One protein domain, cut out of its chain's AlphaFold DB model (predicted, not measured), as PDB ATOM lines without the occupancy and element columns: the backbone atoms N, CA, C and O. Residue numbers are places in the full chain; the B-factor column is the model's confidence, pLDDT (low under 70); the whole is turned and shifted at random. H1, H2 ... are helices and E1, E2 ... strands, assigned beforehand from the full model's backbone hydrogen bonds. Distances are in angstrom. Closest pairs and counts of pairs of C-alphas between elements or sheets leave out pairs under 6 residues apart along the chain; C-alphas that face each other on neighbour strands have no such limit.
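AT A GLANCE: This is residues 8 to 122 of the 175 residues of the protein "Hypothetical protein" of Polarella glacialis (UniProt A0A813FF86). There is little regular structure here: two separate two-stranded antiparallel ladders, E1 with E4 and the hairpin E2 and E3, plus two short touching helices, H1 and H2, amid long loops. The printed part has 115 residues, 35 in named elements, ordered E1 H1 H2 E2 E3 E4, class mixed. It is compact, with a radius of gyration of the C-alphas of 14.9 A, spanning 44 by 37 by 26 A.

IN THESE COORDINATES: Find C-alpha 8 at (-12.697, -13.252, 6.489), where E1, residues 8 to 13, begins its 15.7 A. Next come H1, residues 17 to 20, H2, 43 to 50, E2, 55 to 58, and E3, 79 to 82. E4, residues 114 to 122, 23.2 A, bends by 50 degrees at residue 117 and ends at (-11.047, -5.789, 7.535).

HOW THE PARTS SIT: Between E1 and E4, N 10 and O 117 are within hydrogen-bond range, 2.9 A. In the hairpin E2 and E3, look at N 80 and O 57, 2.8 A. These two pairs are apart. H1 and H2 touch, closest at C-alphas Pro 18 and Tyr 50, 5.4 A. In H2 every O i to N i+4 pair is within range; H1 is too short for one.

THE WHOLE: The farthest C-alphas, Glu 69 and Asp 98, are 43.8 A apart. The printed part has no cut. Links H1 to H2, E2 to E3 and E3 to E4 are long. Residues 40 to 41, 60 to 77 and 102 to 103 have pLDDT under 70.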
ATOM      1  N   ARG A   8     -12.689 -12.234   5.440       88.75
ATOM      2  CA  ARG A   8     -12.697 -13.252   6.489       88.75
ATOM      3  C   ARG A   8     -13.827 -14.228   6.239       88.75
ATOM      4  O   ARG A   8     -14.924 -13.844   5.842       88.75
ATOM      5  N   TYR A   9     -13.551 -15.490   6.525       88.19
ATOM      6  CA  TYR A   9     -14.501 -16.575   6.359       88.19
ATOM      7  C   TYR A   9     -14.507 -17.429   7.616       88.19
ATOM      8  O   TYR A   9     -13.447 -17.709   8.182       88.19
ATOM      9  N   LYS A  10     -15.694 -17.862   8.034       88.00
ATOM     10  CA  LYS A  10     -15.834 -18.939   9.009       88.00
ATOM     11  C   LYS A  10     -15.967 -20.232   8.229       88.00
ATOM     12  O   LYS A  10     -16.843 -20.346   7.380       88.00
ATOM     13  N   VAL A  11     -15.064 -21.170   8.482       89.00
ATOM     14  CA  VAL A  11     -14.970 -22.420   7.729       89.00
ATOM     15  C   VAL A  11     -15.310 -23.574   8.657       89.00
ATOM     16  O   VAL A  11     -14.711 -23.714   9.721       89.00
ATOM     17  N   HIS A  12     -16.251 -24.413   8.244       89.94
ATOM     18  CA  HIS A  12     -16.516 -25.700   8.870       89.94
ATOM     19  C   HIS A  12     -15.909 -26.772   7.976       89.94
ATOM     20  O   HIS A  12     -16.125 -26.759   6.769       89.94
ATOM     21  N   THR A  13     -15.142 -27.695   8.547       91.00
ATOM     22  CA  THR A  13     -14.524 -28.793   7.798       91.00
ATOM     23  C   THR A  13     -14.882 -30.130   8.421       91.00
ATOM     24  O   THR A  13     -15.144 -30.218   9.622       91.00
ATOM     25  N   ARG A  14     -14.884 -31.180   7.604       90.94
ATOM     26  CA  ARG A  14     -14.996 -32.558   8.060       90.94
ATOM     27  C   ARG A  14     -14.075 -33.444   7.239       90.94
ATOM     28  O   ARG A  14     -14.181 -33.500   6.016       90.94
ATOM     29  N   ALA A  15     -13.183 -34.136   7.938       91.81
ATOM     30  CA  ALA A  15     -12.275 -35.089   7.328       91.81
ATOM     31  C   ALA A  15     -13.057 -36.241   6.688       91.81
ATOM     32  O   ALA A  15     -14.079 -36.693   7.213       91.81
ATOM     33  N   THR A  16     -12.562 -36.713   5.549       93.38
ATOM     34  CA  THR A  16     -13.100 -37.900   4.891       93.38
ATOM     35  C   THR A  16     -12.626 -39.159   5.604       93.38
ATOM     36  O   THR A  16     -11.583 -39.147   6.262       93.38
ATOM     37  N   GLN A  17     -13.359 -40.268   5.464       93.12
ATOM     38  CA  GLN A  17     -12.957 -41.531   6.093       93.12
ATOM     39  C   GLN A  17     -11.519 -41.951   5.720       93.12
ATOM     40  O   GLN A  17     -10.759 -42.255   6.634       93.12
ATOM     41  N   PRO A  18     -11.068 -41.840   4.450       93.19
ATOM     42  CA  PRO A  18      -9.683 -42.158   4.093       93.19
ATOM     43  C   PRO A  18      -8.619 -41.292   4.789       93.19
ATOM     44  O   PRO A  18      -7.488 -41.747   4.976       93.19
ATOM     45  N   LEU A  19      -8.940 -40.045   5.162       90.19
ATOM     46  CA  LEU A  19      -8.049 -39.217   5.983       90.19
ATOM     47  C   LEU A  19      -8.083 -39.645   7.452       90.19
ATOM     48  O   LEU A  19      -7.024 -39.784   8.066       90.19
ATOM     49  N   ILE A  20      -9.278 -39.902   7.993       91.31
ATOM     50  CA  ILE A  20      -9.471 -40.371   9.373       91.31
ATOM     51  C   ILE A  20      -8.720 -41.686   9.603       91.31
ATOM     52  O   ILE A  20      -8.011 -41.814  10.601       91.31
ATOM     53  N   ASP A  21      -8.786 -42.622   8.655       91.69
ATOM     54  CA  ASP A  21      -8.089 -43.915   8.706       91.69
ATOM     55  C   ASP A  21      -6.559 -43.763   8.775       91.69
ATOM     56  O   ASP A  21      -5.848 -44.670   9.208       91.69
ATOM     57  N   LYS A  22      -6.037 -42.600   8.372       87.56
ATOM     58  CA  LYS A  22      -4.617 -42.234   8.458       87.56
ATOM     59  C   LYS A  22      -4.291 -41.337   9.653       87.56
ATOM     60  O   LYS A  22      -3.160 -40.871   9.758       87.56
ATOM     61  N   GLY A  23      -5.255 -41.076  10.533       87.75
ATOM     62  CA  GLY A  23      -5.092 -40.164  11.666       87.75
ATOM     63  C   GLY A  23      -4.955 -38.696  11.252       87.75
ATOM     64  O   GLY A  23      -4.345 -37.915  11.979       87.75
ATOM     65  N   MET A  24      -5.485 -38.315  10.085       85.06
ATOM     66  CA  MET A  24      -5.392 -36.959   9.544       85.06
ATOM     67  C   MET A  24      -6.751 -36.257   9.534       85.06
ATOM     68  O   MET A  24      -7.784 -36.872   9.283       85.06
ATOM     69  N   ASN A  25      -6.734 -34.936   9.737       88.06
ATOM     70  CA  ASN A  25      -7.916 -34.076   9.585       88.06
ATOM     71  C   ASN A  25      -7.895 -33.250   8.290       88.06
ATOM     72  O   ASN A  25      -8.944 -32.869   7.777       88.06
ATOM     73  N   PHE A  26      -6.698 -33.010   7.750       90.94
ATOM     74  CA  PHE A  26      -6.460 -32.248   6.530       90.94
ATOM     75  C   PHE A  26      -5.594 -33.056   5.569       90.94
ATOM     76  O   PHE A  26      -4.759 -33.855   5.995       90.94
ATOM     77  N   GLY A  27      -5.792 -32.836   4.272       88.25
ATOM     78  CA  GLY A  27      -4.923 -33.377   3.234       88.25
ATOM     79  C   GLY A  27      -3.786 -32.425   2.868       88.25
ATOM     80  O   GLY A  27      -3.524 -31.425   3.538       88.25
ATOM     81  N   VAL A  28      -3.136 -32.717   1.745       85.56
ATOM     82  CA  VAL A  28      -2.108 -31.846   1.167       85.56
ATOM     83  C   VAL A  28      -2.750 -30.580   0.593       85.56
ATOM     84  O   VAL A  28      -3.794 -30.636  -0.055       85.56
ATOM     85  N   ARG A  29      -2.117 -29.423   0.817       88.06
ATOM     86  CA  ARG A  29      -2.500 -28.159   0.172       88.06
ATOM     87  C   ARG A  29      -2.285 -28.217  -1.344       88.06
ATOM     88  O   ARG A  29      -1.171 -28.462  -1.801       88.06
ATOM     89  N   TYR A  30      -3.307 -27.822  -2.102       87.44
ATOM     90  CA  TYR A  30      -3.196 -27.542  -3.536       87.44
ATOM     91  C   TYR A  30      -3.291 -26.041  -3.833       87.44
ATOM     92  O   TYR A  30      -3.947 -25.285  -3.115       87.44
ATOM     93  N   ALA A  31      -2.607 -25.601  -4.891       87.19
ATOM     94  CA  ALA A  31      -2.795 -24.272  -5.462       87.19
ATOM     95  C   ALA A  31      -3.989 -24.281  -6.422       87.19
ATOM     96  O   ALA A  31      -4.216 -25.279  -7.110       87.19
ATOM     97  N   TYR A  32      -4.731 -23.174  -6.452       88.06
ATOM     98  CA  TYR A  32      -5.852 -22.973  -7.360       88.06
ATOM     99  C   TYR A  32      -5.673 -21.647  -8.088       88.06
ATOM    100  O   TYR A  32      -5.792 -20.589  -7.471       88.06
ATOM    101  N   ASP A  33      -5.426 -21.707  -9.390       87.31
ATOM    102  CA  ASP A  33      -5.364 -20.528 -10.248       87.31
ATOM    103  C   ASP A  33      -6.676 -20.420 -11.016       87.31
ATOM    104  O   ASP A  33      -7.129 -21.374 -11.649       87.31
ATOM    105  N   MET A  34      -7.331 -19.261 -10.925       88.12
ATOM    106  CA  MET A  34      -8.642 -19.037 -11.546       88.12
ATOM    107  C   MET A  34      -9.695 -20.094 -11.152       88.12
ATOM    108  O   MET A  34     -10.575 -20.409 -11.942       88.12
ATOM    109  N   GLY A  35      -9.628 -20.646  -9.937       85.81
ATOM    110  CA  GLY A  35     -10.553 -21.684  -9.456       85.81
ATOM    111  C   GLY A  35     -10.175 -23.115  -9.850       85.81
ATOM    112  O   GLY A  35     -10.685 -24.055  -9.242       85.81
ATOM    113  N   LYS A  36      -9.223 -23.290 -10.773       89.88
ATOM    114  CA  LYS A  36      -8.717 -24.593 -11.200       89.88
ATOM    115  C   LYS A  36      -7.506 -25.004 -10.375       89.88
ATOM    116  O   LYS A  36      -6.583 -24.221 -10.194       89.88
ATOM    117  N   CYS A  37      -7.469 -26.252  -9.936       89.25
ATOM    118  CA  CYS A  37      -6.333 -26.859  -9.267       89.25
ATOM    119  C   CYS A  37      -5.135 -26.899 -10.222       89.25
ATOM    120  O   CYS A  37      -5.146 -27.589 -11.245       89.25
ATOM    121  N   THR A  38      -4.098 -26.152  -9.866       86.75
ATOM    122  CA  THR A  38      -2.805 -26.067 -10.561       86.75
ATOM    123  C   THR A  38      -1.658 -26.573  -9.696       86.75
ATOM    124  O   THR A  38      -0.499 -26.546 -10.109       86.75
ATOM    125  N   GLY A  39      -1.969 -27.045  -8.483       76.31
ATOM    126  CA  GLY A  39      -0.989 -27.634  -7.587       76.31
ATOM    127  C   GLY A  39      -0.255 -28.831  -8.214       76.31
ATOM    128  O   GLY A  39      -0.766 -29.476  -9.133       76.31
ATOM    129  N   PRO A  40       0.956 -29.136  -7.723       67.25
ATOM    130  CA  PRO A  40       1.790 -30.188  -8.284       67.25
ATOM    131  C   PRO A  40       1.151 -31.579  -8.139       67.25
ATOM    132  O   PRO A  40       0.426 -31.861  -7.184       67.25
ATOM    133  N   GLY A  41       1.499 -32.474  -9.065       65.50
ATOM    134  CA  GLY A  41       1.136 -33.890  -9.008       65.50
ATOM    135  C   GLY A  41      -0.217 -34.235  -9.635       65.50
ATOM    136  O   GLY A  41      -0.850 -33.438 -10.325       65.50
ATOM    137  N   LYS A  42      -0.644 -35.481  -9.419       75.69
ATOM    138  CA  LYS A  42      -1.900 -36.030  -9.938       75.69
ATOM    139  C   LYS A  42      -3.041 -35.762  -8.953       75.69
ATOM    140  O   LYS A  42      -3.509 -36.675  -8.282       75.69
ATOM    141  N   TYR A  43      -3.448 -34.500  -8.810       82.12
ATOM    142  CA  TYR A  43      -4.496 -34.110  -7.851       82.12
ATOM    143  C   TYR A  43      -5.803 -34.905  -8.038       82.12
ATOM    144  O   TYR A  43      -6.485 -35.177  -7.057       82.12
ATOM    145  N   LEU A  44      -6.106 -35.345  -9.267       84.38
ATOM    146  CA  LEU A  44      -7.235 -36.234  -9.554       84.38
ATOM    147  C   LEU A  44      -7.107 -37.590  -8.843       84.38
ATOM    148  O   LEU A  44      -8.041 -37.980  -8.152       84.38
ATOM    149  N   ASP A  45      -5.949 -38.255  -8.919       86.75
ATOM    150  CA  ASP A  45      -5.687 -39.521  -8.212       86.75
ATOM    151  C   ASP A  45      -5.840 -39.346  -6.686       86.75
ATOM    152  O   ASP A  45      -6.345 -40.223  -5.976       86.75
ATOM    153  N   HIS A  46      -5.430 -38.186  -6.158       86.31
ATOM    154  CA  HIS A  46      -5.614 -37.859  -4.744       86.31
ATOM    155  C   HIS A  46      -7.082 -37.625  -4.387       86.31
ATOM    156  O   HIS A  46      -7.522 -38.096  -3.340       86.31
ATOM    157  N   TRP A  47      -7.853 -36.938  -5.230       87.88
ATOM    158  CA  TRP A  47      -9.285 -36.754  -5.000       87.88
ATOM    159  C   TRP A  47     -10.070 -38.053  -5.128       87.88
ATOM    160  O   TRP A  47     -11.012 -38.257  -4.372       87.88
ATOM    161  N   GLU A  48      -9.661 -38.958  -6.012       89.50
ATOM    162  CA  GLU A  48     -10.240 -40.298  -6.094       89.50
ATOM    163  C   GLU A  48      -9.977 -41.097  -4.807       89.50
ATOM    164  O   GLU A  48     -10.868 -41.770  -4.293       89.50
ATOM    165  N   SER A  49      -8.776 -40.964  -4.236       90.56
ATOM    166  CA  SER A  49      -8.368 -41.710  -3.039       90.56
ATOM    167  C   SER A  49      -8.902 -41.126  -1.726       90.56
ATOM    168  O   SER A  49      -9.237 -41.866  -0.804       90.56
ATOM    169  N   TYR A  50      -8.934 -39.796  -1.607       90.06
ATOM    170  CA  TYR A  50      -9.197 -39.093  -0.345       90.06
ATOM    171  C   TYR A  50     -10.396 -38.152  -0.407       90.06
ATOM    172  O   TYR A  50     -10.855 -37.699   0.641       90.06
ATOM    173  N   GLY A  51     -10.918 -37.862  -1.595       89.50
ATOM    174  CA  GLY A  51     -11.882 -36.795  -1.826       89.50
ATOM    175  C   GLY A  51     -11.238 -35.425  -2.040       89.50
ATOM    176  O   GLY A  51     -10.027 -35.227  -1.907       89.50
ATOM    177  N   MET A  52     -12.084 -34.446  -2.334       88.19
ATOM    178  CA  MET A  52     -11.778 -33.020  -2.397       88.19
ATOM    179  C   MET A  52     -11.599 -32.473  -0.980       88.19
ATOM    180  O   MET A  52     -12.445 -31.760  -0.451       88.19
ATOM    181  N   VAL A  53     -10.516 -32.867  -0.321       90.12
ATOM    182  CA  VAL A  53     -10.240 -32.534   1.081       90.12
ATOM    183  C   VAL A  53      -9.709 -31.115   1.246       90.12
ATOM    184  O   VAL A  53      -9.012 -30.589   0.376       90.12
ATOM    185  N   VAL A  54      -9.974 -30.510   2.407       91.75
ATOM    186  CA  VAL A  54      -9.285 -29.278   2.801       91.75
ATOM    187  C   VAL A  54      -7.808 -29.594   2.984       91.75
ATOM    188  O   VAL A  54      -7.426 -30.466   3.767       91.75
ATOM    189  N   GLY A  55      -6.985 -28.893   2.218       90.31
ATOM    190  CA  GLY A  55      -5.544 -29.055   2.249       90.31
ATOM    191  C   GLY A  55      -4.909 -28.124   3.270       90.31
ATOM    192  O   GLY A  55      -5.387 -27.006   3.460       90.31
ATOM    193  N   CYS A  56      -3.824 -28.567   3.894       88.69
ATOM    194  CA  CYS A  56      -3.024 -27.767   4.810       88.69
ATOM    195  C   CYS A  56      -1.530 -27.856   4.467       88.69
ATOM    196  O   CYS A  56      -1.067 -28.856   3.917       88.69
ATOM    197  N   ASN A  57      -0.773 -26.801   4.771       83.88
ATOM    198  CA  ASN A  57       0.679 -26.783   4.686       83.88
ATOM    199  C   ASN A  57       1.278 -25.794   5.702       83.88
ATOM    200  O   ASN A  57       0.853 -24.637   5.754       83.88
ATOM    201  N   ALA A  58       2.253 -26.239   6.496       80.31
ATOM    202  CA  ALA A  58       3.019 -25.367   7.381       80.31
ATOM    203  C   ALA A  58       4.089 -24.609   6.580       80.31
ATOM    204  O   ALA A  58       4.970 -25.213   5.966       80.31
ATOM    205  N   LEU A  59       4.044 -23.275   6.602       73.12
ATOM    206  CA  LEU A  59       5.013 -22.467   5.870       73.12
ATOM    207  C   LEU A  59       6.436 -22.710   6.376       73.12
ATOM    208  O   LEU A  59       6.695 -22.759   7.578       73.12
ATOM    209  N   GLY A  60       7.363 -22.849   5.426       68.38
ATOM    210  CA  GLY A  60       8.762 -23.185   5.699       68.38
ATOM    211  C   GLY A  60       9.045 -24.686   5.817       68.38
ATOM    212  O   GLY A  60      10.201 -25.054   6.008       68.38
ATOM    213  N   SER A  61       8.034 -25.550   5.671       66.38
ATOM    214  CA  SER A  61       8.190 -27.010   5.611       66.38
ATOM    215  C   SER A  61       7.693 -27.567   4.272       66.38
ATOM    216  O   SER A  61       6.793 -27.012   3.643       66.38
ATOM    217  N   TYR A  62       8.286 -28.671   3.813       58.53
ATOM    218  CA  TYR A  62       7.789 -29.410   2.645       58.53
ATOM    219  C   TYR A  62       6.312 -29.827   2.870       58.53
ATOM    220  O   TYR A  62       5.939 -30.043   4.016       58.53
ATOM    221  N   PRO A  63       5.434 -29.919   1.842       57.22
ATOM    222  CA  PRO A  63       5.655 -29.740   0.403       57.22
ATOM    223  C   PRO A  63       5.665 -28.288  -0.071       57.22
ATOM    224  O   PRO A  63       5.692 -28.046  -1.280       57.22
ATOM    225  N   PHE A  64       5.651 -27.307   0.837       61.41
ATOM    226  CA  PHE A  64       5.946 -25.944   0.422       61.41
ATOM    227  C   PHE A  64       7.442 -25.885   0.109       61.41
ATOM    228  O   PHE A  64       8.244 -26.433   0.870       61.41
ATOM    229  N   PRO A  65       7.848 -25.306  -1.030       57.00
ATOM    230  CA  PRO A  65       9.256 -25.250  -1.365       57.00
ATOM    231  C   PRO A  65      10.016 -24.554  -0.235       57.00
ATOM    232  O   PRO A  65       9.752 -23.399   0.107       57.00
ATOM    233  N   ASN A  66      10.957 -25.290   0.356       52.97
ATOM    234  CA  ASN A  66      11.917 -24.766   1.311       52.97
ATOM    235  C   ASN A  66      12.945 -23.953   0.523       52.97
ATOM    236  O   ASN A  66      14.086 -24.373   0.326       52.97
ATOM    237  N   TYR A  67      12.506 -22.826  -0.034       54.38
ATOM    238  CA  TYR A  67      13.412 -21.879  -0.649       54.38
ATOM    239  C   TYR A  67      14.183 -21.190   0.476       54.38
ATOM    240  O   TYR A  67      13.866 -20.075   0.881       54.38
ATOM    241  N   THR A  68      15.216 -21.856   0.981       47.75
ATOM    242  CA  THR A  68      16.165 -21.294   1.949       47.75
ATOM    243  C   THR A  68      16.817 -20.000   1.441       47.75
ATOM    244  O   THR A  68      17.328 -19.216   2.236       47.75
ATOM    245  N   GLU A  69      16.791 -19.761   0.125       50.44
ATOM    246  CA  GLU A  69      17.251 -18.527  -0.523       50.44
ATOM    247  C   GLU A  69      16.276 -17.343  -0.378       50.44
ATOM    248  O   GLU A  69      16.711 -16.191  -0.347       50.44
ATOM    249  N   TYR A  70      14.978 -17.603  -0.200       47.50
ATOM    250  CA  TYR A  70      13.971 -16.577   0.034       47.50
ATOM    251  C   TYR A  70      13.646 -16.531   1.528       47.50
ATOM    252  O   TYR A  70      12.713 -17.176   2.003       47.50
ATOM    253  N   LYS A  71      14.367 -15.680   2.272       48.38
ATOM    254  CA  LYS A  71      13.996 -15.183   3.619       48.38
ATOM    255  C   LYS A  71      12.645 -14.419   3.636       48.38
ATOM    256  O   LYS A  71      12.466 -13.500   4.421       48.38
ATOM    257  N   LEU A  72      11.718 -14.730   2.731       51.31
ATOM    258  CA  LEU A  72      10.565 -13.906   2.358       51.31
ATOM    259  C   LEU A  72       9.248 -14.330   3.017       51.31
ATOM    260  O   LEU A  72       8.207 -13.770   2.688       51.31
ATOM    261  N   PHE A  73       9.264 -15.291   3.942       57.41
ATOM    262  CA  PHE A  73       8.069 -15.652   4.705       57.41
ATOM    263  C   PHE A  73       8.269 -15.271   6.169       57.41
ATOM    264  O   PHE A  73       8.645 -16.120   6.977       57.41
ATOM    265  N   PRO A  74       8.028 -13.999   6.528       55.91
ATOM    266  CA  PRO A  74       8.298 -13.472   7.863       55.91
ATOM    267  C   PRO A  74       7.278 -13.919   8.916       55.91
ATOM    268  O   PRO A  74       7.178 -13.333   9.984       55.91
ATOM    269  N   TYR A  75       6.534 -14.994   8.650       65.31
ATOM    270  CA  TYR A  75       5.467 -15.478   9.516       65.31
ATOM    271  C   TYR A  75       5.801 -16.882  10.048       65.31
ATOM    272  O   TYR A  75       5.259 -17.873   9.548       65.31
ATOM    273  N   PRO A  76       6.716 -17.008  11.035       66.19
ATOM    274  CA  PRO A  76       6.995 -18.279  11.693       66.19
ATOM    275  C   PRO A  76       5.714 -18.943  12.201       66.19
ATOM    276  O   PRO A  76       4.888 -18.303  12.847       66.19
ATOM    277  N   GLY A  77       5.556 -20.236  11.914       68.69
ATOM    278  CA  GLY A  77       4.380 -21.004  12.336       68.69
ATOM    279  C   GLY A  77       3.104 -20.703  11.547       68.69
ATOM    280  O   GLY A  77       2.047 -21.222  11.899       68.69
ATOM    281  N   ALA A  78       3.173 -19.898  10.483       75.50
ATOM    282  CA  ALA A  78       2.028 -19.689   9.612       75.50
ATOM    283  C   ALA A  78       1.627 -20.982   8.900       75.50
ATOM    284  O   ALA A  78       2.460 -21.779   8.462       75.50
ATOM    285  N   VAL A  79       0.319 -21.153   8.748       82.94
ATOM    286  CA  VAL A  79      -0.282 -22.319   8.116       82.94
ATOM    287  C   VAL A  79      -1.158 -21.857   6.966       82.94
ATOM    288  O   VAL A  79      -1.974 -20.945   7.105       82.94
ATOM    289  N   TRP A  80      -0.979 -22.486   5.813       85.25
ATOM    290  CA  TRP A  80      -1.758 -22.231   4.616       85.25
ATOM    291  C   TRP A  80      -2.778 -23.334   4.394       85.25
ATOM    292  O   TRP A  80      -2.420 -24.503   4.280       85.25
ATOM    293  N   TYR A  81      -4.034 -22.933   4.225       90.00
ATOM    294  CA  TYR A  81      -5.117 -23.833   3.859       90.00
ATOM    295  C   TYR A  81      -5.484 -23.679   2.385       90.00
ATOM    296  O   TYR A  81      -5.315 -22.607   1.799       90.00
ATOM    297  N   SER A  82      -5.986 -24.750   1.779       89.62
ATOM    298  CA  SER A  82      -6.629 -24.715   0.468       89.62
ATOM    299  C   SER A  82      -8.022 -25.314   0.566       89.62
ATOM    300  O   SER A  82      -8.174 -26.449   1.020       89.62
ATOM    301  N   LEU A  83      -9.016 -24.556   0.114       89.44
ATOM    302  CA  LEU A  83     -10.418 -24.948   0.099       89.44
ATOM    303  C   LEU A  83     -10.791 -25.324  -1.344       89.44
ATOM    304  O   LEU A  83     -10.880 -24.425  -2.184       89.44
ATOM    305  N   PRO A  84     -10.916 -26.622  -1.672       85.44
ATOM    306  CA  PRO A  84     -11.212 -27.060  -3.032       85.44
ATOM    307  C   PRO A  84     -12.644 -26.682  -3.410       85.44
ATOM    308  O   PRO A  84     -13.584 -27.328  -2.966       85.44
ATOM    309  N   GLY A  85     -12.839 -25.681  -4.267       79.19
ATOM    310  CA  GLY A  85     -14.178 -25.410  -4.795       79.19
ATOM    311  C   GLY A  85     -14.752 -26.641  -5.505       79.19
ATOM    312  O   GLY A  85     -13.997 -27.441  -6.054       79.19
ATOM    313  N   ASN A  86     -16.079 -26.763  -5.565       79.44
ATOM    314  CA  ASN A  86     -16.777 -27.831  -6.301       79.44
ATOM    315  C   ASN A  86     -16.316 -27.968  -7.765       79.44
ATOM    316  O   ASN A  86     -16.359 -29.050  -8.340       79.44
ATOM    317  N   CYS A  87     -15.791 -26.879  -8.327       84.19
ATOM    318  CA  CYS A  87     -15.224 -26.796  -9.668       84.19
ATOM    319  C   CYS A  87     -13.702 -26.864  -9.713       84.19
ATOM    320  O   CYS A  87     -13.104 -26.328 -10.639       84.19
ATOM    321  N   GLY A  88     -13.057 -27.501  -8.738       84.81
ATOM    322  CA  GLY A  88     -11.601 -27.508  -8.630       84.81
ATOM    323  C   GLY A  88     -10.867 -28.037  -9.869       84.81
ATOM    324  O   GLY A  88      -9.678 -27.791 -10.004       84.81
ATOM    325  N   SER A  89     -11.513 -28.755 -10.788       85.88
ATOM    326  CA  SER A  89     -10.908 -29.224 -12.048       85.88
ATOM    327  C   SER A  89     -11.006 -28.222 -13.211       85.88
ATOM    328  O   SER A  89     -10.394 -28.443 -14.261       85.88
ATOM    329  N   MET A  90     -11.744 -27.120 -13.047       88.69
ATOM    330  CA  MET A  90     -12.106 -26.180 -14.112       88.69
ATOM    331  C   MET A  90     -11.828 -24.734 -13.703       88.69
ATOM    332  O   MET A  90     -11.763 -24.401 -12.522       88.69
ATOM    333  N   GLU A  91     -11.667 -23.854 -14.686       90.81
ATOM    334  CA  GLU A  91     -11.588 -22.420 -14.407       90.81
ATOM    335  C   GLU A  91     -12.969 -21.865 -14.013       90.81
ATOM    336  O   GLU A  91     -14.017 -22.378 -14.414       90.81
ATOM    337  N   TRP A  92     -12.992 -20.782 -13.239       85.88
ATOM    338  CA  TRP A  92     -14.217 -20.183 -12.698       85.88
ATOM    339  C   TRP A  92     -15.211 -19.747 -13.788       85.88
ATOM    340  O   TRP A  92     -16.423 -19.767 -13.564       85.88
ATOM    341  N   ASN A  93     -14.705 -19.371 -14.968       89.88
ATOM    342  CA  ASN A  93     -15.483 -18.981 -16.147       89.88
ATOM    343  C   ASN A  93     -15.991 -20.185 -16.966       89.88
ATOM    344  O   ASN A  93     -16.841 -20.001 -17.834       89.88
ATOM    345  N   GLN A  94     -15.487 -21.392 -16.701       90.44
ATOM    346  CA  GLN A  94     -15.902 -22.646 -17.339       90.44
ATOM    347  C   GLN A  94     -16.879 -23.447 -16.474       90.44
ATOM    348  O   GLN A  94     -17.579 -24.312 -16.991       90.44
ATOM    349  N   ALA A  95     -16.929 -23.165 -15.170       86.44
ATOM    350  CA  ALA A  95     -17.893 -23.768 -14.265       86.44
ATOM    351  C   ALA A  95     -19.336 -23.476 -14.714       86.44
ATOM    352  O   ALA A  95     -19.648 -22.364 -15.156       86.44
ATOM    353  N   ASP A  96     -20.230 -24.447 -14.567       87.12
ATOM    354  CA  ASP A  96     -21.672 -24.266 -14.736       87.12
ATOM    355  C   ASP A  96     -22.355 -23.934 -13.391       87.12
ATOM    356  O   ASP A  96     -21.696 -23.643 -12.388       87.12
ATOM    357  N   ALA A  97     -23.687 -23.837 -13.391       85.69
ATOM    358  CA  ALA A  97     -24.452 -23.507 -12.189       85.69
ATOM    359  C   ALA A  97     -24.402 -24.629 -11.140       85.69
ATOM    360  O   ALA A  97     -24.254 -24.332  -9.956       85.69
ATOM    361  N   ASP A  98     -24.463 -25.887 -11.576       82.25
ATOM    362  CA  ASP A  98     -24.444 -27.058 -10.695       82.25
ATOM    363  C   ASP A  98     -23.094 -27.177  -9.989       82.25
ATOM    364  O   ASP A  98     -23.014 -27.376  -8.779       82.25
ATOM    365  N   CYS A  99     -22.021 -26.943 -10.732       80.12
ATOM    366  CA  CYS A  99     -20.667 -26.909 -10.222       80.12
ATOM    367  C   CYS A  99     -20.458 -25.755  -9.223       80.12
ATOM    368  O   CYS A  99     -19.751 -25.913  -8.232       80.12
ATOM    369  N   ARG A 100     -21.086 -24.592  -9.433       81.25
ATOM    370  CA  ARG A 100     -21.007 -23.444  -8.508       81.25
ATOM    371  C   ARG A 100     -21.940 -23.537  -7.302       81.25
ATOM    372  O   ARG A 100     -21.876 -22.649  -6.453       81.25
ATOM    373  N   ALA A 101     -22.795 -24.555  -7.224       77.75
ATOM    374  CA  ALA A 101     -23.672 -24.732  -6.077       77.75
ATOM    375  C   ALA A 101     -22.835 -24.792  -4.791       77.75
ATOM    376  O   ALA A 101     -21.793 -25.441  -4.757       77.75
ATOM    377  N   GLU A 102     -23.252 -24.087  -3.743       69.12
ATOM    378  CA  GLU A 102     -22.508 -24.072  -2.483       69.12
ATOM    379  C   GLU A 102     -22.559 -25.442  -1.796       69.12
ATOM    380  O   GLU A 102     -23.576 -26.142  -1.827       69.12
ATOM    381  N   GLN A 103     -21.456 -25.832  -1.148       66.94
ATOM    382  CA  GLN A 103     -21.472 -27.000  -0.274       66.94
ATOM    383  C   GLN A 103     -22.285 -26.679   0.986       66.94
ATOM    384  O   GLN A 103     -22.012 -25.715   1.703       66.94
ATOM    385  N   VAL A 104     -23.283 -27.519   1.259       74.44
ATOM    386  CA  VAL A 104     -24.024 -27.535   2.527       74.44
ATOM    387  C   VAL A 104     -23.158 -28.114   3.654       74.44
ATOM    388  O   VAL A 104     -21.992 -28.449   3.449       74.44
ATOM    389  N   THR A 105     -23.726 -28.240   4.857       85.88
ATOM    390  CA  THR A 105     -23.076 -28.806   6.050       85.88
ATOM    391  C   THR A 105     -22.136 -29.980   5.724       85.88
ATOM    392  O   THR A 105     -22.606 -30.990   5.191       85.88
ATOM    393  N   PRO A 106     -20.839 -29.894   6.081       88.44
ATOM    394  CA  PRO A 106     -19.847 -30.905   5.730       88.44
ATOM    395  C   PRO A 106     -20.222 -32.289   6.255       88.44
ATOM    396  O   PRO A 106     -20.407 -32.501   7.458       88.44
ATOM    397  N   THR A 107     -20.294 -33.260   5.351       89.06
ATOM    398  CA  THR A 107     -20.635 -34.649   5.697       89.06
ATOM    399  C   THR A 107     -19.397 -35.515   5.902       89.06
ATOM    400  O   THR A 107     -19.477 -36.529   6.592       89.06
ATOM    401  N   GLY A 108     -18.245 -35.104   5.359       87.81
ATOM    402  CA  GLY A 108     -17.050 -35.944   5.271       87.81
ATOM    403  C   GLY A 108     -17.096 -36.909   4.083       87.81
ATOM    404  O   GLY A 108     -16.221 -37.760   3.945       87.81
ATOM    405  N   ALA A 109     -18.100 -36.799   3.206       88.00
ATOM    406  CA  ALA A 109     -18.047 -37.446   1.903       88.00
ATOM    407  C   ALA A 109     -16.958 -36.790   1.041       88.00
ATOM    408  O   ALA A 109     -16.658 -35.606   1.198       88.00
ATOM    409  N   GLY A 110     -16.381 -37.539   0.098       86.81
ATOM    410  CA  GLY A 110     -15.282 -37.045  -0.737       86.81
ATOM    411  C   GLY A 110     -15.618 -35.806  -1.578       86.81
ATOM    412  O   GLY A 110     -14.716 -35.106  -2.014       86.81
ATOM    413  N   ASN A 111     -16.896 -35.496  -1.770       84.25
ATOM    414  CA  ASN A 111     -17.399 -34.319  -2.479       84.25
ATOM    415  C   ASN A 111     -18.073 -33.285  -1.551       84.25
ATOM    416  O   ASN A 111     -18.733 -32.374  -2.039       84.25
ATOM    417  N   CYS A 112     -17.980 -33.446  -0.229       86.75
ATOM    418  CA  CYS A 112     -18.642 -32.586   0.754       86.75
ATOM    419  C   CYS A 112     -17.815 -32.547   2.050       86.75
ATOM    420  O   CYS A 112     -18.118 -33.220   3.046       86.75
ATOM    421  N   THR A 113     -16.721 -31.784   2.007       89.06
ATOM    422  CA  THR A 113     -15.665 -31.777   3.036       89.06
ATOM    423  C   THR A 113     -15.575 -30.458   3.792       89.06
ATOM    424  O   THR A 113     -14.999 -30.428   4.881       89.06
ATOM    425  N   TYR A 114     -16.148 -29.372   3.267       90.19
ATOM    426  CA  TYR A 114     -16.167 -28.089   3.957       90.19
ATOM    427  C   TYR A 114     -17.342 -27.213   3.534       90.19
ATOM    428  O   TYR A 114     -17.914 -27.360   2.464       90.19
ATOM    429  N   SER A 115     -17.676 -26.263   4.392       88.62
ATOM    430  CA  SER A 115     -18.551 -25.147   4.074       88.62
ATOM    431  C   SER A 115     -17.898 -23.882   4.604       88.62
ATOM    432  O   SER A 115     -17.046 -23.928   5.500       88.62
ATOM    433  N   TYR A 116     -18.271 -22.740   4.046       88.94
ATOM    434  CA  TYR A 116     -17.818 -21.461   4.558       88.94
ATOM    435  C   TYR A 116     -18.934 -20.435   4.502       88.94
ATOM    436  O   TYR A 116     -19.809 -20.496   3.645       88.94
ATOM    437  N   GLU A 117     -18.869 -19.471   5.405       87.31
ATOM    438  CA  GLU A 117     -19.707 -18.280   5.376       87.31
ATOM    439  C   GLU A 117     -18.831 -17.034   5.500       87.31
ATOM    440  O   GLU A 117     -17.751 -17.064   6.107       87.31
ATOM    441  N   ALA A 118     -19.271 -15.933   4.893       89.00
ATOM    442  CA  ALA A 118     -18.581 -14.659   5.013       89.00
ATOM    443  C   ALA A 118     -18.633 -14.177   6.472       89.00
ATOM    444  O   ALA A 118     -19.705 -13.996   7.041       89.00
ATOM    445  N   ALA A 119     -17.466 -13.913   7.056       90.75
ATOM    446  CA  ALA A 119     -17.303 -13.388   8.413       90.75
ATOM    447  C   ALA A 119     -16.881 -11.905   8.393       90.75
ATOM    448  O   ALA A 119     -16.152 -11.416   9.262       90.75
ATOM    449  N   GLY A 120     -17.317 -11.191   7.353       91.25
ATOM    450  CA  GLY A 120     -16.982  -9.798   7.093       91.25
ATOM    451  C   GLY A 120     -15.585  -9.599   6.507       91.25
ATOM    452  O   GLY A 120     -14.933 -10.511   6.001       91.25
ATOM    453  N   GLU A 121     -15.117  -8.364   6.579       90.12
ATOM    454  CA  GLU A 121     -13.835  -7.932   6.032       90.12
ATOM    455  C   GLU A 121     -13.147  -6.980   7.009       90.12
ATOM    456  O   GLU A 121     -13.787  -6.439   7.913       90.12
ATOM    457  N   ILE A 122     -11.839  -6.811   6.850       85.38
ATOM    458  CA  ILE A 122     -11.047  -5.789   7.535       85.38
ATOM    459  C   ILE A 122     -10.223  -5.048   6.485       85.38
ATOM    460  O   ILE A 122      -9.637  -5.666   5.591       85.38
TER     461      ILE A 122